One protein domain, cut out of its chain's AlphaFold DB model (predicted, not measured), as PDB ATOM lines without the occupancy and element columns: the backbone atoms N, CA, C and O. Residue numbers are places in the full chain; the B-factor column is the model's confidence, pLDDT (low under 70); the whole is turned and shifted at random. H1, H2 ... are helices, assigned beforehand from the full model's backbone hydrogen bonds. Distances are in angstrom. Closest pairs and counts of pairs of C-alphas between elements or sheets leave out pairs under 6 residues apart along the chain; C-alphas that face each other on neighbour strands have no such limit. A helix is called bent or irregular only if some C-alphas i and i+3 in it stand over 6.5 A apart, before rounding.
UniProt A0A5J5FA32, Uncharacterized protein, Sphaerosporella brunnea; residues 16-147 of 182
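This is residues 16 to 147 of the 182 residues of an uncharacterized protein of Sphaerosporella brunnea (UniProt A0A5J5FA32). The model is a long helical hairpin with a small helical head at one end. H3b and H4 run side by side in opposite directions and make the long arm; H1, H2 and the short arm H3a make the head, in which H1 and H2 form a second, shorter hairpin and H3a crosses H1. The printed part has 132 residues with four named helices, H1 to H4 in order along the chain, H3 being bent into H3a and H3b, and no named strand; the class is all helix. The whole is extended, a rod with a radius of gyration of the C-alphas of 22.7 A and spans of 76 by 26 by 19 A.

H1, residues 18 to 29, begins with C-alpha 18 at (264.743, 228.394, 218.180) and is 16.9 A long. H2, residues 36 to 50, is 19.8 A long and only just irregular: C-alphas 42 and 45 are 6.52 A apart. H3, residues 52 to 104, was assigned as one helix by its hydrogen bonds but is bent: C-alphas 60 and 63 are 8.1 A apart. Its arm H3a is residues 52 to 60, and its arm H3b is residues 63 to 104, 57.0 A long, with C-alpha 104 at (209.675, 228.474, 175.732). H3b is itself irregular, with C-alphas 76 and 79 at 7.3 A and a kink of 43 degrees near residue 79. H4, residues 109 to 142, is 47.0 A long, has a kink of 27 degrees near residue 116 and ends with C-alpha 142 at (251.381, 227.710, 195.311).

H3, taken whole, is the hub, touching three other helices. H1 and H2 form a helical hairpin at a steep tilt of 43 degrees; their closest C-alphas, of Leu 29 and Ser 39, are 5.1 A apart. H1 touches H3a about perpendicular, at 82 degrees, the closest C-alphas being those of His 21 and Ile 54, 6.5 A. H3b touches H1 with residues 65 to 69 alone, the same way at a shallow tilt of 24 degrees; the closest C-alphas, of Val 26 and Ile 65, are 6.0 A apart. H2 and H3a touch only at the corner, at Leu 48 and Cys 55, C-alphas 4.8 A apart. H3a and H3b stand at a steep tilt of 62 degrees. H3b and H4 form a helical hairpin at a shallow tilt of 16 degrees, with 39 pairs of C-alphas within 8 A; the closest, of Ala 91 and Tyr 123, are 4.7 A apart. H4 is apart from H1 and H3a. Every O i to N i+4 pair is within hydrogen-bond range in H1 and H3a, against 9 of 11 in H2, 35 of 38 in H3b and 28 of 30 in H4.

The two C-alphas farthest apart, of Leu 16 and Glu 107, are 77.0 A apart. The printed part has no cut; the links H2 to H3 and H3 to H4 are tight, and H1 to H2 is short. The mean pLDDT of the printed part is 90.2, and residues 146 to 147 are under 70.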
ATOM      1  N   LEU A  16     266.556 234.523 221.920       89.69
ATOM      2  CA  LEU A  16     265.350 233.713 222.013       89.69
ATOM      3  C   LEU A  16     265.609 232.266 221.556       89.69
ATOM      4  O   LEU A  16     266.394 232.038 220.633       89.69
ATOM      5  N   PRO A  17     264.916 231.287 222.160       93.50
ATOM      6  CA  PRO A  17     264.936 229.903 221.710       93.50
ATOM      7  C   PRO A  17     264.485 229.731 220.250       93.50
ATOM      8  O   PRO A  17     263.637 230.468 219.745       93.50
ATOM      9  N   PHE A  18     265.020 228.704 219.587       92.56
ATOM     10  CA  PHE A  18     264.743 228.394 218.180       92.56
ATOM     11  C   PHE A  18     263.246 228.212 217.875       92.56
ATOM     12  O   PHE A  18     262.749 228.678 216.853       92.56
ATOM     13  N   ASP A  19     262.508 227.549 218.761       94.44
ATOM     14  CA  ASP A  19     261.062 227.344 218.650       94.44
ATOM     15  C   ASP A  19     260.285 228.668 218.659       94.44
ATOM     16  O   ASP A  19     259.327 228.821 217.900       94.44
ATOM     17  N   ILE A  20     260.752 229.661 219.421       95.31
ATOM     18  CA  ILE A  20     260.172 231.008 219.432       95.31
ATOM     19  C   ILE A  20     260.437 231.729 218.106       95.31
ATOM     20  O   ILE A  20     259.547 232.408 217.595       95.31
ATOM     21  N   HIS A  21     261.616 231.558 217.496       94.19
ATOM     22  CA  HIS A  21     261.885 232.094 216.152       94.19
ATOM     23  C   HIS A  21     260.974 231.471 215.096       94.19
ATOM     24  O   HIS A  21     260.436 232.186 214.252       94.19
ATOM     25  N   VAL A  22     260.759 230.155 215.151       95.94
ATOM     26  CA  VAL A  22     259.838 229.466 214.236       95.94
ATOM     27  C   VAL A  22     258.413 229.989 214.406       95.94
ATOM     28  O   VAL A  22     257.754 230.287 213.410       95.94
ATOM     29  N   GLU A  23     257.934 230.140 215.640       96.75
ATOM     30  CA  GLU A  23     256.574 230.626 215.884       96.75
ATOM     31  C   GLU A  23     256.405 232.101 215.488       96.75
ATOM     32  O   GLU A  23     255.370 232.475 214.931       96.75
ATOM     33  N   LEU A  24     257.440 232.930 215.663       95.69
ATOM     34  CA  LEU A  24     257.468 234.301 215.149       95.69
ATOM     35  C   LEU A  24     257.317 234.323 213.621       95.69
ATOM     36  O   LEU A  24     256.485 235.060 213.094       95.69
ATOM     37  N   LEU A  25     258.075 233.489 212.904       96.31
ATOM     38  CA  LEU A  25     258.005 233.376 211.443       96.31
ATOM     39  C   LEU A  25     256.619 232.912 210.963       96.31
ATOM     40  O   LEU A  25     256.082 233.463 210.000       96.31
ATOM     41  N   VAL A  26     256.021 231.930 211.647       96.06
ATOM     42  CA  VAL A  26     254.646 231.462 211.387       96.06
ATOM     43  C   VAL A  26     253.637 232.590 211.603       96.06
ATOM     44  O   VAL A  26     252.747 232.784 210.771       96.06
ATOM     45  N   THR A  27     253.786 233.344 212.692       95.56
ATOM     46  CA  THR A  27     252.896 234.456 213.047       95.56
ATOM     47  C   THR A  27     252.965 235.565 212.004       95.56
ATOM     48  O   THR A  27     251.926 236.009 211.523       95.56
ATOM     49  N   LEU A  28     254.172 235.961 211.592       94.56
ATOM     50  CA  LEU A  28     254.371 237.009 210.587       94.56
ATOM     51  C   LEU A  28     253.777 236.630 209.236       94.56
ATOM     52  O   LEU A  28     253.083 237.438 208.630       94.56
ATOM     53  N   LEU A  29     253.981 235.391 208.787       93.81
ATOM     54  CA  LEU A  29     253.378 234.900 207.544       93.81
ATOM     55  C   LEU A  29     251.856 234.738 207.618       93.81
ATOM     56  O   LEU A  29     251.205 234.604 206.584       93.81
ATOM     57  N   SER A  30     251.290 234.731 208.825       93.44
ATOM     58  CA  SER A  30     249.850 234.632 209.056       93.44
ATOM     59  C   SER A  30     249.177 235.984 209.311       93.44
ATOM     60  O   SER A  30     247.961 236.002 209.503       93.44
ATOM     61  N   ALA A  31     249.936 237.086 209.344       90.75
ATOM     62  CA  ALA A  31     249.444 238.394 209.769       90.75
ATOM     63  C   ALA A  31     248.323 238.923 208.859       90.75
ATOM     64  O   ALA A  31     247.267 239.307 209.357       90.75
ATOM     65  N   GLU A  32     248.497 238.838 207.536       87.62
ATOM     66  CA  GLU A  32     247.540 239.379 206.552       87.62
ATOM     67  C   GLU A  32     246.514 238.346 206.057       87.62
ATOM     68  O   GLU A  32     246.010 238.385 204.931       87.62
ATOM     69  N   GLY A  33     246.174 237.379 206.910       86.06
ATOM     70  CA  GLY A  33     245.080 236.447 206.653       86.06
ATOM     71  C   GLY A  33     245.369 235.473 205.512       86.06
ATOM     72  O   GLY A  33     245.933 234.419 205.763       86.06
ATOM     73  N   LEU A  34     244.902 235.768 204.294       83.62
ATOM     74  CA  LEU A  34     245.075 234.904 203.110       83.62
ATOM     75  C   LEU A  34     246.170 235.394 202.160       83.62
ATOM     76  O   LEU A  34     246.500 234.685 201.209       83.62
ATOM     77  N   ASP A  35     246.711 236.590 202.399       87.50
ATOM     78  CA  ASP A  35     247.751 237.183 201.566       87.50
ATOM     79  C   ASP A  35     249.143 236.881 202.140       87.50
ATOM     80  O   ASP A  35     249.809 237.698 202.789       87.50
ATOM     81  N   MET A  36     249.569 235.633 201.935       90.12
ATOM     82  CA  MET A  36     250.922 235.205 202.293       90.12
ATOM     83  C   MET A  36     251.994 235.927 201.471       90.12
ATOM     84  O   MET A  36     253.103 236.089 201.977       90.12
ATOM     85  N   ASP A  37     251.684 236.361 200.242       89.62
ATOM     86  CA  ASP A  37     252.623 237.079 199.373       89.62
ATOM     87  C   ASP A  37     252.966 238.429 200.010       89.62
ATOM     88  O   ASP A  37     254.140 238.735 200.234       89.62
ATOM     89  N   TYR A  38     251.936 239.178 200.414       91.38
ATOM     90  CA  TYR A  38     252.098 240.440 201.122       91.38
ATOM     91  C   TYR A  38     252.842 240.248 202.445       91.38
ATOM     92  O   TYR A  38     253.817 240.947 202.721       91.38
ATOM     93  N   SER A  39     252.434 239.267 203.258       92.38
ATOM     94  CA  SER A  39     253.090 239.004 204.549       92.38
ATOM     95  C   SER A  39     254.574 238.658 204.372       92.38
ATOM     96  O   SER A  39     255.434 239.074 205.155       92.38
ATOM     97  N   HIS A  40     254.897 237.909 203.318       92.19
ATOM     98  CA  HIS A  40     256.266 237.573 202.971       92.19
ATOM     99  C   HIS A  40     257.070 238.822 202.577       92.19
ATOM    100  O   HIS A  40     258.173 239.026 203.083       92.19
ATOM    101  N   GLU A  41     256.529 239.663 201.697       93.75
ATOM    102  CA  GLU A  41     257.224 240.837 201.168       93.75
ATOM    103  C   GLU A  41     257.400 241.951 202.208       93.75
ATOM    104  O   GLU A  41     258.506 242.464 202.382       93.75
ATOM    105  N   TYR A  42     256.337 242.294 202.933       94.62
ATOM    106  CA  TYR A  42     256.302 243.491 203.773       94.62
ATOM    107  C   TYR A  42     256.640 243.244 205.243       94.62
ATOM    108  O   TYR A  42     256.966 244.194 205.956       94.62
ATOM    109  N   HIS A  43     256.592 241.996 205.718       93.56
ATOM    110  CA  HIS A  43     256.895 241.679 207.120       93.56
ATOM    111  C   HIS A  43     258.092 240.749 207.255       93.56
ATOM    112  O   HIS A  43     259.018 241.034 208.018       93.56
ATOM    113  N   LEU A  44     258.102 239.652 206.497       94.38
ATOM    114  CA  LEU A  44     259.142 238.646 206.646       94.38
ATOM    115  C   LEU A  44     260.486 239.109 206.072       94.38
ATOM    116  O   LEU A  44     261.484 239.048 206.786       94.38
ATOM    117  N   ILE A  45     260.540 239.588 204.823       94.75
ATOM    118  CA  ILE A  45     261.805 240.024 204.201       94.75
ATOM    119  C   ILE A  45     262.531 241.081 205.054       94.75
ATOM    120  O   ILE A  45     263.715 240.875 205.333       94.75
ATOM    121  N   PRO A  46     261.875 242.157 205.538       95.81
ATOM    122  CA  PRO A  46     262.532 243.131 206.406       95.81
ATOM    123  C   PRO A  46     263.130 242.507 207.671       95.81
ATOM    124  O   PRO A  46     264.258 242.834 208.037       95.81
ATOM    125  N   LEU A  47     262.418 241.572 208.314       94.06
ATOM    126  CA  LEU A  47     262.929 240.886 209.501       94.06
ATOM    127  C   LEU A  47     264.144 240.004 209.181       94.06
ATOM    128  O   LEU A  47     265.113 240.003 209.936       94.06
ATOM    129  N   LEU A  48     264.102 239.272 208.065       94.75
ATOM    130  CA  LEU A  48     265.211 238.417 207.631       94.75
ATOM    131  C   LEU A  48     266.473 239.234 207.339       94.75
ATOM    132  O   LEU A  48     267.573 238.796 207.667       94.75
ATOM    133  N   VAL A  49     266.319 240.427 206.761       95.00
ATOM    134  CA  VAL A  49     267.433 241.359 206.525       95.00
ATOM    135  C   VAL A  49     267.970 241.921 207.845       95.00
ATOM    136  O   VAL A  49     269.180 242.084 207.993       95.00
ATOM    137  N   ALA A  50     267.091 242.199 208.809       93.38
ATOM    138  CA  ALA A  50     267.465 242.784 210.093       93.38
ATOM    139  C   ALA A  50     268.108 241.788 211.077       93.38
ATOM    140  O   ALA A  50     268.801 242.222 211.995       93.38
ATOM    141  N   SER A  51     267.884 240.475 210.925       94.62
ATOM    142  CA  SER A  51     268.391 239.459 211.856       94.62
ATOM    143  C   SER A  51     268.989 238.239 211.139       94.62
ATOM    144  O   SER A  51     268.246 237.376 210.653       94.62
ATOM    145  N   PRO A  52     270.330 238.093 211.139       93.50
ATOM    146  CA  PRO A  52     271.009 236.935 210.560       93.50
ATOM    147  C   PRO A  52     270.568 235.602 211.175       93.50
ATOM    148  O   PRO A  52     270.409 234.619 210.455       93.50
ATOM    149  N   THR A  53     270.316 235.566 212.488       94.06
ATOM    150  CA  THR A  53     269.839 234.362 213.185       94.06
ATOM    151  C   THR A  53     268.467 233.930 212.672       94.06
ATOM    152  O   THR A  53     268.289 232.771 212.303       94.06
ATOM    153  N   ILE A  54     267.509 234.860 212.557       95.06
ATOM    154  CA  ILE A  54     266.181 234.556 211.998       95.06
ATOM    155  C   ILE A  54     266.299 234.101 210.538       95.06
ATOM    156  O   ILE A  54     265.602 233.174 210.130       95.06
ATOM    157  N   CYS A  55     267.205 234.705 209.762       95.50
ATOM    158  CA  CYS A  55     267.480 234.292 208.389       95.50
ATOM    159  C   CYS A  55     267.958 232.834 208.308       95.50
ATOM    160  O   CYS A  55     267.436 232.058 207.510       95.50
ATOM    161  N   GLN A  56     268.869 232.413 209.188       95.44
ATOM    162  CA  GLN A  56     269.322 231.020 209.249       95.44
ATOM    163  C   GLN A  56     268.190 230.053 209.621       95.44
ATOM    164  O   GLN A  56     268.025 229.022 208.969       95.44
ATOM    165  N   VAL A  57     267.377 230.397 210.629       96.00
ATOM    166  CA  VAL A  57     266.197 229.599 211.010       96.00
ATOM    167  C   VAL A  57     265.236 229.472 209.829       96.00
ATOM    168  O   VAL A  57     264.746 228.381 209.530       96.00
ATOM    169  N   TRP A  58     265.000 230.575 209.119       96.25
ATOM    170  CA  TRP A  58     264.172 230.585 207.927       96.25
ATOM    171  C   TRP A  58     264.726 229.678 206.834       96.25
ATOM    172  O   TRP A  58     263.970 228.859 206.332       96.25
ATOM    173  N   GLU A  59     266.011 229.750 206.481       95.56
ATOM    174  CA  GLU A  59     266.581 228.881 205.439       95.56
ATOM    175  C   GLU A  59     266.390 227.390 205.750       95.56
ATOM    176  O   GLU A  59     266.052 226.610 204.858       95.56
ATOM    177  N   VAL A  60     266.525 226.997 207.019       95.25
ATOM    178  CA  VAL A  60     266.347 225.602 207.447       95.25
ATOM    179  C   VAL A  60     264.869 225.193 207.449       95.25
ATOM    180  O   VAL A  60     264.526 224.093 207.012       95.25
ATOM    181  N   CYS A  61     263.972 226.059 207.926       94.50
ATOM    182  CA  CYS A  61     262.569 225.710 208.172       94.50
ATOM    183  C   CYS A  61     261.572 226.244 207.134       94.50
ATOM    184  O   CYS A  61     260.380 225.956 207.251       94.50
ATOM    185  N   ARG A  62     262.023 226.972 206.105       93.50
ATOM    186  CA  ARG A  62     261.192 227.685 205.112       93.50
ATOM    187  C   ARG A  62     260.028 226.849 204.605       93.50
ATOM    188  O   ARG A  62     258.879 227.278 204.663       93.50
ATOM    189  N   SER A  63     260.320 225.655 204.098       91.12
ATOM    190  CA  SER A  63     259.304 224.780 203.509       91.12
ATOM    191  C   SER A  63     258.298 224.292 204.550       91.12
ATOM    192  O   SER A  63     257.103 224.268 204.274       91.12
ATOM    193  N   ALA A  64     258.756 223.940 205.754       91.69
ATOM    194  CA  ALA A  64     257.883 223.484 206.833       91.69
ATOM    195  C   ALA A  64     256.969 224.610 207.339       91.69
ATOM    196  O   ALA A  64     255.770 224.394 207.503       91.69
ATOM    197  N   ILE A  65     257.514 225.817 207.514       93.81
ATOM    198  CA  ILE A  65     256.769 227.004 207.946       93.81
ATOM    199  C   ILE A  65     255.725 227.393 206.895       93.81
ATOM    200  O   ILE A  65     254.547 227.512 207.227       93.81
ATOM    201  N   ARG A  66     256.124 227.528 205.621       92.69
ATOM    202  CA  ARG A  66     255.198 227.851 204.520       92.69
ATOM    203  C   ARG A  66     254.090 226.810 204.399       92.69
ATOM    204  O   ARG A  66     252.927 227.185 204.307       92.69
ATOM    205  N   ASN A  67     254.430 225.522 204.482       91.06
ATOM    206  CA  ASN A  67     253.440 224.447 204.451       91.06
ATOM    207  C   ASN A  67     252.459 224.533 205.619       91.06
ATOM    208  O   ASN A  67     251.259 224.420 205.384       91.06
ATOM    209  N   ARG A  68     252.947 224.738 206.852       92.00
ATOM    210  CA  ARG A  68     252.099 224.882 208.045       92.00
ATOM    211  C   ARG A  68     251.110 226.025 207.845       92.00
ATOM    212  O   ARG A  68     249.908 225.775 207.840       92.00
ATOM    213  N   VAL A  69     251.611 227.227 207.556       93.25
ATOM    214  CA  VAL A  69     250.790 228.435 207.381       93.25
ATOM    215  C   VAL A  69     249.781 228.268 206.243       93.25
ATOM    216  O   VAL A  69     248.583 228.441 206.462       93.25
ATOM    217  N   ALA A  70     250.224 227.843 205.057       91.75
ATOM    218  CA  ALA A  70     249.336 227.637 203.915       91.75
ATOM    219  C   ALA A  70     248.272 226.567 204.201       91.75
ATOM    220  O   ALA A  70     247.106 226.731 203.835       91.75
ATOM    221  N   SER A  71     248.641 225.472 204.874       90.38
ATOM    222  CA  SER A  71     247.700 224.407 205.229       90.38
ATOM    223  C   SER A  71     246.666 224.857 206.263       90.38
ATOM    224  O   SER A  71     245.485 224.539 206.101       90.38
ATOM    225  N   ASP A  72     247.076 225.639 207.263       91.12
ATOM    226  CA  ASP A  72     246.195 226.181 208.297       91.12
ATOM    227  C   ASP A  72     245.226 227.206 207.697       91.12
ATOM    228  O   ASP A  72     244.022 227.154 207.955       91.12
ATOM    229  N   GLN A  73     245.714 228.099 206.834       92.00
ATOM    230  CA  GLN A  73     244.877 229.072 206.132       92.00
ATOM    231  C   GLN A  73     243.890 228.386 205.180       92.00
ATOM    232  O   GLN A  73     242.703 228.714 205.192       92.00
ATOM    233  N   LEU A  74     244.332 227.374 204.423       90.50
ATOM    234  CA  LEU A  74     243.440 226.556 203.599       90.50
ATOM    235  C   LEU A  74     242.365 225.873 204.451       90.50
ATOM    236  O   LEU A  74     241.189 225.900 204.089       90.50
ATOM    237  N   ALA A  75     242.740 225.278 205.584       89.25
ATOM    238  CA  ALA A  75     241.786 224.653 206.492       89.25
ATOM    239  C   ALA A  75     240.735 225.654 206.999       89.25
ATOM    240  O   ALA A  75     239.552 225.315 207.014       89.25
ATOM    241  N   ARG A  76     241.140 226.888 207.333       90.88
ATOM    242  CA  ARG A  76     240.233 227.955 207.790       90.88
ATOM    243  C   ARG A  76     239.225 228.389 206.725       90.88
ATOM    244  O   ARG A  76     238.064 228.593 207.053       90.88
ATOM    245  N   ILE A  77     239.625 228.496 205.456       90.81
ATOM    246  CA  ILE A  77     238.723 228.969 204.384       90.81
ATOM    247  C   ILE A  77     237.838 227.882 203.778       90.81
ATOM    248  O   ILE A  77     237.012 228.175 202.913       90.81
ATOM    249  N   LYS A  78     238.008 226.620 204.180       88.94
ATOM    250  CA  LYS A  78     237.279 225.482 203.608       88.94
ATOM    251  C   LYS A  78     235.767 225.711 203.605       88.94
ATOM    252  O   LYS A  78     235.125 225.550 202.565       88.94
ATOM    253  N   ASP A  79     235.208 226.078 204.754       90.25
ATOM    254  CA  ASP A  79     233.760 226.214 204.914       90.25
ATOM    255  C   ASP A  79     233.220 227.400 204.104       90.25
ATOM    256  O   ASP A  79     232.198 227.274 203.424       90.25
ATOM    257  N   ASP A  80     233.975 228.498 204.046       90.31
ATOM    258  CA  ASP A  80     233.665 229.652 203.202       90.31
ATOM    259  C   ASP A  80     233.671 229.301 201.713       90.31
ATOM    260  O   ASP A  80     232.777 229.719 200.969       90.31
ATOM    261  N   VAL A  81     234.646 228.510 201.253       89.81
ATOM    262  CA  VAL A  81     234.714 228.063 199.855       89.81
ATOM    263  C   VAL A  81     233.501 227.207 199.516       89.81
ATOM    264  O   VAL A  81     232.872 227.422 198.478       89.81
ATOM    265  N   LEU A  82     233.152 226.249 200.378       89.75
ATOM    266  CA  LEU A  82     232.003 225.369 200.164       89.75
ATOM    267  C   LEU A  82     230.685 226.150 200.173       89.75
ATOM    268  O   LEU A  82     229.844 225.939 199.294       89.75
ATOM    269  N   SER A  83     230.533 227.093 201.105       93.38
ATOM    270  CA  SER A  83     229.376 227.985 201.190       93.38
ATOM    271  C   SER A  83     229.235 228.837 199.924       93.38
ATOM    272  O   SER A  83     228.208 228.787 199.243       93.38
ATOM    273  N   ARG A  84     230.303 229.530 199.508       92.50
ATOM    274  CA  ARG A  84     230.311 230.354 198.286       92.50
ATOM    275  C   ARG A  84     230.070 229.529 197.027       92.50
ATOM    276  O   ARG A  84     229.336 229.973 196.145       92.50
ATOM    277  N   ARG A  85     230.635 228.319 196.948       91.44
ATOM    278  CA  ARG A  85     230.378 227.378 195.850       91.44
ATOM    279  C   ARG A  85     228.896 227.030 195.775       91.44
ATOM    280  O   ARG A  85     228.323 227.093 194.691       91.44
ATOM    281  N   ARG A  86     228.274 226.677 196.905       93.25
ATOM    282  CA  ARG A  86     226.842 226.356 196.970       93.25
ATOM    283  C   ARG A  86     225.998 227.533 196.491       93.25
ATOM    284  O   ARG A  86     225.170 227.343 195.607       93.25
ATOM    285  N   THR A  87     226.256 228.736 196.998       94.50
ATOM    286  CA  THR A  87     225.557 229.959 196.573       94.50
ATOM    287  C   THR A  87     225.723 230.217 195.077       94.50
ATOM    288  O   THR A  87     224.744 230.472 194.382       94.50
ATOM    289  N   CYS A  88     226.940 230.081 194.543       92.62
ATOM    290  CA  CYS A  88     227.201 230.240 193.113       92.62
ATOM    291  C   CYS A  88     226.442 229.216 192.259       92.62
ATOM    292  O   CYS A  88     225.906 229.577 191.213       92.62
ATOM    293  N   ILE A  89     226.387 227.952 192.689       92.56
ATOM    294  CA  ILE A  89     225.657 226.889 191.988       92.56
ATOM    295  C   ILE A  89     224.153 227.179 191.993       92.56
ATOM    296  O   ILE A  89     223.521 227.100 190.943       92.56
ATOM    297  N   LEU A  90     223.583 227.547 193.143       94.50
ATOM    298  CA  LEU A  90     222.158 227.866 193.255       94.50
ATOM    299  C   LEU A  90     221.777 229.070 192.384       94.50
ATOM    300  O   LEU A  90     220.819 228.986 191.617       94.50
ATOM    301  N   ALA A  91     222.567 230.144 192.422       93.12
ATOM    302  CA  ALA A  91     222.340 231.319 191.585       93.12
ATOM    303  C   ALA A  91     222.469 230.992 190.085       93.12
ATOM    304  O   ALA A  91     221.681 231.470 189.270       93.12
ATOM    305  N   PHE A  92     223.419 230.126 189.710       92.62
ATOM    306  CA  PHE A  92     223.549 229.637 188.336       92.62
ATOM    307  C   PHE A  92     222.318 228.843 187.883       92.62
ATOM    308  O   PHE A  92     221.824 229.069 186.779       92.62
ATOM    309  N   PHE A  93     221.810 227.934 188.722       93.31
ATOM    310  CA  PHE A  93     220.596 227.177 188.416       93.31
ATOM    311  C   PHE A  93     219.380 228.093 188.275       93.31
ATOM    312  O   PHE A  93     218.667 227.971 187.284       93.31
ATOM    313  N   SER A  94     219.192 229.045 189.193       92.50
ATOM    314  CA  SER A  94     218.123 230.051 189.109       92.50
ATOM    315  C   SER A  94     218.177 230.812 187.782       92.50
ATOM    316  O   SER A  94     217.205 230.832 187.027       92.50
ATOM    317  N   PHE A  95     219.355 231.333 187.420       91.06
ATOM    318  CA  PHE A  95     219.576 231.972 186.123       91.06
ATOM    319  C   PHE A  95     219.200 231.056 184.947       91.06
ATOM    320  O   PHE A  95     218.525 231.495 184.018       91.06
ATOM    321  N   LYS A  96     219.619 229.784 184.971       91.38
ATOM    322  CA  LYS A  96     219.336 228.835 183.885       91.38
ATOM    323  C   LYS A  96     217.856 228.494 183.753       91.38
ATOM    324  O   LYS A  96     217.396 228.390 182.621       91.38
ATOM    325  N   VAL A  97     217.135 228.358 184.864       91.38
ATOM    326  CA  VAL A  97     215.684 228.119 184.870       91.38
ATOM    327  C   VAL A  97     214.956 229.292 184.223       91.38
ATOM    328  O   VAL A  97     214.241 229.090 183.246       91.38
ATOM    329  N   TRP A  98     215.207 230.522 184.680       89.69
ATOM    330  CA  TRP A  98     214.558 231.709 184.110       89.69
ATOM    331  C   TRP A  98     214.924 231.935 182.644       89.69
ATOM    332  O   TRP A  98     214.076 232.292 181.829       89.69
ATOM    333  N   TYR A  99     216.179 231.670 182.284       87.19
ATOM    334  CA  TYR A  99     216.624 231.757 180.900       87.19
ATOM    335  C   TYR A  99     215.933 230.725 179.995       87.19
ATOM    336  O   TYR A  99     215.589 231.052 178.862       87.19
ATOM    337  N   ALA A 100     215.732 229.491 180.469       88.62
ATOM    338  CA  ALA A 100     214.996 228.469 179.729       88.62
ATOM    339  C   ALA A 100     213.514 228.840 179.586       88.62
ATOM    340  O   ALA A 100     212.991 228.808 178.477       88.62
ATOM    341  N   TYR A 101     212.884 229.299 180.669       86.69
ATOM    342  CA  TYR A 101     211.479 229.703 180.685       86.69
ATOM    343  C   TYR A 101     211.170 230.813 179.660       86.69
ATOM    344  O   TYR A 101     210.226 230.708 178.885       86.69
ATOM    345  N   ILE A 102     212.042 231.827 179.547       85.50
ATOM    346  CA  ILE A 102     211.929 232.900 178.533       85.50
ATOM    347  C   ILE A 102     211.992 232.378 177.089       85.50
ATOM    348  O   ILE A 102     211.462 233.014 176.169       85.50
ATOM    349  N   ARG A 103     212.684 231.256 176.857       81.81
ATOM    350  CA  ARG A 103     212.818 230.672 175.516       81.81
ATOM    351  C   ARG A 103     211.579 229.899 175.081       81.81
ATOM    352  O   ARG A 103     211.381 229.788 173.875       81.81
ATOM    353  N   GLU A 104     210.800 229.371 176.020       82.50
ATOM    354  CA  GLU A 104     209.675 228.474 175.732       82.50
ATOM    355  C   GLU A 104     208.343 229.217 175.561       82.50
ATOM    356  O   GLU A 104     207.581 228.861 174.665       82.50
ATOM    357  N   ASP A 105     208.086 230.278 176.332       78.38
ATOM    358  CA  ASP A 105     206.802 230.994 176.312       78.38
ATOM    359  C   ASP A 105     206.973 232.466 175.903       78.38
ATOM    360  O   ASP A 105     207.619 233.250 176.597       78.38
ATOM    361  N   LEU A 106     206.403 232.842 174.752       70.31
ATOM    362  CA  LEU A 106     206.433 234.200 174.191       70.31
ATOM    363  C   LEU A 106     205.563 235.199 174.964       70.31
ATOM    364  O   LEU A 106     205.940 236.370 175.031       70.31
ATOM    365  N   GLU A 107     204.439 234.762 175.535       76.06
ATOM    366  CA  GLU A 107     203.493 235.627 176.250       76.06
ATOM    367  C   GLU A 107     203.938 235.857 177.700       76.06
ATOM    368  O   GLU A 107     203.869 236.983 178.198       76.06
ATOM    369  N   ALA A 108     204.524 234.844 178.349       75.69
ATOM    370  CA  ALA A 108     205.071 234.970 179.704       75.69
ATOM    371  C   ALA A 108     206.450 235.662 179.772       75.69
ATOM    372  O   ALA A 108     207.004 235.843 180.862       75.69
ATOM    373  N   ARG A 109     207.022 236.084 178.631       78.62
ATOM    374  CA  ARG A 109     208.360 236.701 178.557       78.62
ATOM    375  C   ARG A 109     208.534 237.883 179.487       78.62
ATOM    376  O   ARG A 109     209.577 237.976 180.121       78.62
ATOM    377  N   TRP A 110     207.561 238.788 179.547       77.31
ATOM    378  CA  TRP A 110     207.710 240.026 180.314       77.31
ATOM    379  C   TRP A 110     207.836 239.753 181.815       77.31
ATOM    380  O   TRP A 110     208.803 240.198 182.426       77.31
ATOM    381  N   GLN A 111     206.957 238.916 182.374       80.06
ATOM    382  CA  GLN A 111     207.052 238.483 183.775       80.06
ATOM    383  C   GLN A 111     208.342 237.697 184.041       80.06
ATOM    384  O   GLN A 111     208.987 237.854 185.073       80.06
ATOM    385  N   ALA A 112     208.769 236.867 183.091       82.00
ATOM    386  CA  ALA A 112     210.006 236.118 183.231       82.00
ATOM    387  C   ALA A 112     211.262 237.003 183.154       82.00
ATOM    388  O   ALA A 112     212.263 236.707 183.809       82.00
ATOM    389  N   TYR A 113     211.224 238.101 182.393       86.00
ATOM    390  CA  TYR A 113     212.295 239.099 182.333       86.00
ATOM    391  C   TYR A 113     212.511 239.779 183.687       86.00
ATOM    392  O   TYR A 113     213.668 239.951 184.093       86.00
ATOM    393  N   ASP A 114     211.426 240.080 184.407       89.50
ATOM    394  CA  ASP A 114     211.476 240.666 185.753       89.50
ATOM    395  C   ASP A 114     212.202 239.757 186.753       89.50
ATOM    396  O   ASP A 114     212.870 240.242 187.667       89.50
ATOM    397  N   HIS A 115     212.154 238.439 186.550       89.38
ATOM    398  CA  HIS A 115     212.890 237.470 187.363       89.38
ATOM    399  C   HIS A 115     214.296 237.159 186.831       89.38
ATOM    400  O   HIS A 115     215.223 236.917 187.613       89.38
ATOM    401  N   LEU A 116     214.498 237.206 185.511       91.31
ATOM    402  CA  LEU A 116     215.789 236.926 184.887       91.31
ATOM    403  C   LEU A 116     216.841 237.977 185.255       91.31
ATOM    404  O   LEU A 116     217.984 237.619 185.546       91.31
ATOM    405  N   LEU A 117     216.490 239.266 185.232       91.62
ATOM    406  CA  LEU A 117     217.446 240.345 185.503       91.62
ATOM    407  C   LEU A 117     218.058 240.248 186.919       91.62
ATOM    408  O   LEU A 117     219.293 240.240 187.023       91.62
ATOM    409  N   PRO A 118     217.264 240.084 187.999       93.94
ATOM    410  CA  PRO A 118     217.787 239.790 189.330       93.94
ATOM    411  C   PRO A 118     218.625 238.511 189.379       93.94
ATOM    412  O   PRO A 118     219.717 238.535 189.946       93.94
ATOM    413  N   ALA A 119     218.180 237.425 188.737       91.94
ATOM    414  CA  ALA A 119     218.911 236.156 188.733       91.94
ATOM    415  C   ALA A 119     220.291 236.275 188.056       91.94
ATOM    416  O   ALA A 119     221.278 235.717 188.538       91.94
ATOM    417  N   ILE A 120     220.403 237.055 186.971       93.12
ATOM    418  CA  ILE A 120     221.690 237.370 186.329       93.12
ATOM    419  C   ILE A 120     222.590 238.154 187.287       93.12
ATOM    420  O   ILE A 120     223.782 237.853 187.396       93.12
ATOM    421  N   ALA A 121     222.054 239.180 187.953       95.00
ATOM    422  CA  ALA A 121     222.823 240.005 188.879       95.00
ATOM    423  C   ALA A 121     223.320 239.193 190.086       95.00
ATOM    424  O   ALA A 121     224.491 239.297 190.465       95.00
ATOM    425  N   GLU A 122     222.459 238.344 190.644       95.50
ATOM    426  CA  GLU A 122     222.788 237.436 191.738       95.50
ATOM    427  C   GLU A 122     223.860 236.429 191.319       95.50
ATOM    428  O   GLU A 122     224.880 236.306 192.000       95.50
ATOM    429  N   TYR A 123     223.702 235.786 190.158       93.81
ATOM    430  CA  TYR A 123     224.709 234.873 189.626       93.81
ATOM    431  C   TYR A 123     226.056 235.570 189.417       93.81
ATOM    432  O   TYR A 123     227.080 235.060 189.867       93.81
ATOM    433  N   LYS A 124     226.084 236.761 188.802       94.75
ATOM    434  CA  LYS A 124     227.327 237.529 188.607       94.75
ATOM    435  C   LYS A 124     228.015 237.846 189.935       94.75
ATOM    436  O   LYS A 124     229.234 237.702 190.042       94.75
ATOM    437  N   ARG A 125     227.251 238.257 190.951       96.06
ATOM    438  CA  ARG A 125     227.773 238.542 192.295       96.06
ATOM    439  C   ARG A 125     228.318 237.277 192.958       96.06
ATOM    440  O   ARG A 125     229.445 237.289 193.450       96.06
ATOM    441  N   ALA A 126     227.552 236.188 192.941       92.31
ATOM    442  CA  ALA A 126     227.949 234.914 193.528       92.31
ATOM    443  C   ALA A 126     229.194 234.336 192.837       92.31
ATOM    444  O   ALA A 126     230.123 233.896 193.514       92.31
ATOM    445  N   TRP A 127     229.262 234.428 191.506       92.38
ATOM    446  CA  TRP A 127     230.437 234.060 190.724       92.38
ATOM    447  C   TRP A 127     231.657 234.896 191.103       92.38
ATOM    448  O   TRP A 127     232.701 234.323 191.380       92.38
ATOM    449  N   LYS A 128     231.544 236.231 191.175       93.75
ATOM    450  CA  LYS A 128     232.664 237.102 191.573       93.75
ATOM    451  C   LYS A 128     233.188 236.740 192.968       93.75
ATOM    452  O   LYS A 128     234.395 236.614 193.156       93.75
ATOM    453  N   ASN A 129     232.284 236.514 193.921       92.06
ATOM    454  CA  ASN A 129     232.644 236.126 195.286       92.06
ATOM    455  C   ASN A 129     233.315 234.751 195.348       92.06
ATOM    456  O   ASN A 129     234.236 234.553 196.147       92.06
ATOM    457  N   TYR A 130     232.855 233.804 194.529       91.44
ATOM    458  CA  TYR A 130     233.448 232.477 194.435       91.44
ATOM    459  C   TYR A 130     234.803 232.511 193.712       91.44
ATOM    460  O   TYR A 130     235.772 231.948 194.201       91.44
ATOM    461  N   ALA A 131     234.921 233.241 192.604       88.12
ATOM    462  CA  ALA A 131     236.176 233.420 191.883       88.12
ATOM    463  C   ALA A 131     237.260 234.051 192.770       88.12
ATOM    464  O   ALA A 131     238.387 233.570 192.774       88.12
ATOM    465  N   GLY A 132     236.907 235.064 193.571       90.56
ATOM    466  CA  GLY A 132     237.833 235.676 194.526       90.56
ATOM    467  C   GLY A 132     238.408 234.661 195.516       90.56
ATOM    468  O   GLY A 132     239.621 234.563 195.655       90.56
ATOM    469  N   ILE A 133     237.557 233.832 196.134       89.38
ATOM    470  CA  ILE A 133     238.050 232.820 197.079       89.38
ATOM    471  C   ILE A 133     238.831 231.698 196.377       89.38
ATOM    472  O   ILE A 133     239.757 231.140 196.958       89.38
ATOM    473  N   LEU A 134     238.513 231.383 195.114       87.81
ATOM    474  CA  LEU A 134     239.300 230.434 194.323       87.81
ATOM    475  C   LEU A 134     240.711 230.949 194.023       87.81
ATOM    476  O   LEU A 134     241.646 230.151 194.043       87.81
ATOM    477  N   ILE A 135     240.874 232.251 193.767       88.44
ATOM    478  CA  ILE A 135     242.194 232.874 193.595       88.44
ATOM    479  C   ILE A 135     243.011 232.704 194.877       88.44
ATOM    480  O   ILE A 135     244.124 232.187 194.805       88.44
ATOM    481  N   SER A 136     242.429 233.002 196.044       88.31
ATOM    482  CA  SER A 136     243.097 232.789 197.335       88.31
ATOM    483  C   SER A 136     243.481 231.320 197.548       88.31
ATOM    484  O   SER A 136     244.606 231.024 197.931       88.31
ATOM    485  N   VAL A 137     242.596 230.364 197.228       88.88
ATOM    486  CA  VAL A 137     242.926 228.926 197.293       88.88
ATOM    487  C   VAL A 137     244.113 228.585 196.388       88.88
ATOM    488  O   VAL A 137     244.977 227.807 196.786       88.88
ATOM    489  N   LEU A 138     244.166 229.128 195.169       85.94
ATOM    490  CA  LEU A 138     245.269 228.879 194.238       85.94
ATOM    491  C   LEU A 138     246.591 229.461 194.746       85.94
ATOM    492  O   LEU A 138     247.597 228.758 194.698       85.94
ATOM    493  N   GLN A 139     246.579 230.686 195.276       86.94
ATOM    494  CA  GLN A 139     247.754 231.317 195.883       86.94
ATOM    495  C   GLN A 139     248.276 230.494 197.065       86.94
ATOM    496  O   GLN A 139     249.444 230.130 197.101       86.94
ATOM    497  N   LEU A 140     247.407 230.071 197.984       88.50
ATOM    498  CA  LEU A 140     247.830 229.238 199.115       88.50
ATOM    499  C   LEU A 140     248.387 227.881 198.674       88.50
ATOM    500  O   LEU A 140     249.323 227.362 199.274       88.50
ATOM    501  N   ARG A 141     247.855 227.298 197.594       86.31
ATOM    502  CA  ARG A 141     248.394 226.050 197.036       86.31
ATOM    503  C   ARG A 141     249.752 226.228 196.377       86.31
ATOM    504  O   ARG A 141     250.520 225.275 196.391       86.31
ATOM    505  N   PHE A 142     250.047 227.401 195.823       85.00
ATOM    506  CA  PHE A 142     251.381 227.710 195.311       85.00
ATOM    507  C   PHE A 142     252.440 227.627 196.421       85.00
ATOM    508  O   PHE A 142     253.551 227.162 196.183       85.00
ATOM    509  N   TRP A 143     252.070 227.993 197.651       84.88
ATOM    510  CA  TRP A 143     252.947 227.927 198.820       84.88
ATOM    511  C   TRP A 143     253.107 226.528 199.428       84.88
ATOM    512  O   TRP A 143     254.000 226.330 200.256       84.88
ATOM    513  N   LEU A 144     252.295 225.551 199.013       86.12
ATOM    514  CA  LEU A 144     252.469 224.157 199.415       86.12
ATOM    515  C   LEU A 144     253.606 223.515 198.612       86.12
ATOM    516  O   LEU A 144     253.593 223.490 197.382       86.12
ATOM    517  N   ALA A 145     254.581 222.936 199.309       71.44
ATOM    518  CA  ALA A 145     255.654 222.178 198.677       71.44
ATOM    519  C   ALA A 145     255.084 220.978 197.886       71.44
ATOM    520  O   ALA A 145     254.175 220.313 198.385       71.44
ATOM    521  N   PRO A 146     255.655 220.603 196.721       65.69
ATOM    522  CA  PRO A 146     255.153 219.495 195.894       65.69
ATOM    523  C   PRO A 146     255.054 218.146 196.622       65.69
ATOM    524  O   PRO A 146     254.177 217.337 196.329       65.69
ATOM    525  N   ALA A 147     255.951 217.908 197.586       60.09
ATOM    526  CA  ALA A 147     255.959 216.705 198.419       60.09
ATOM    527  C   ALA A 147     254.841 216.702 199.476       60.09
ATOM    528  O   ALA A 147     254.460 215.649 199.986       60.09
TER     529      ALA A 147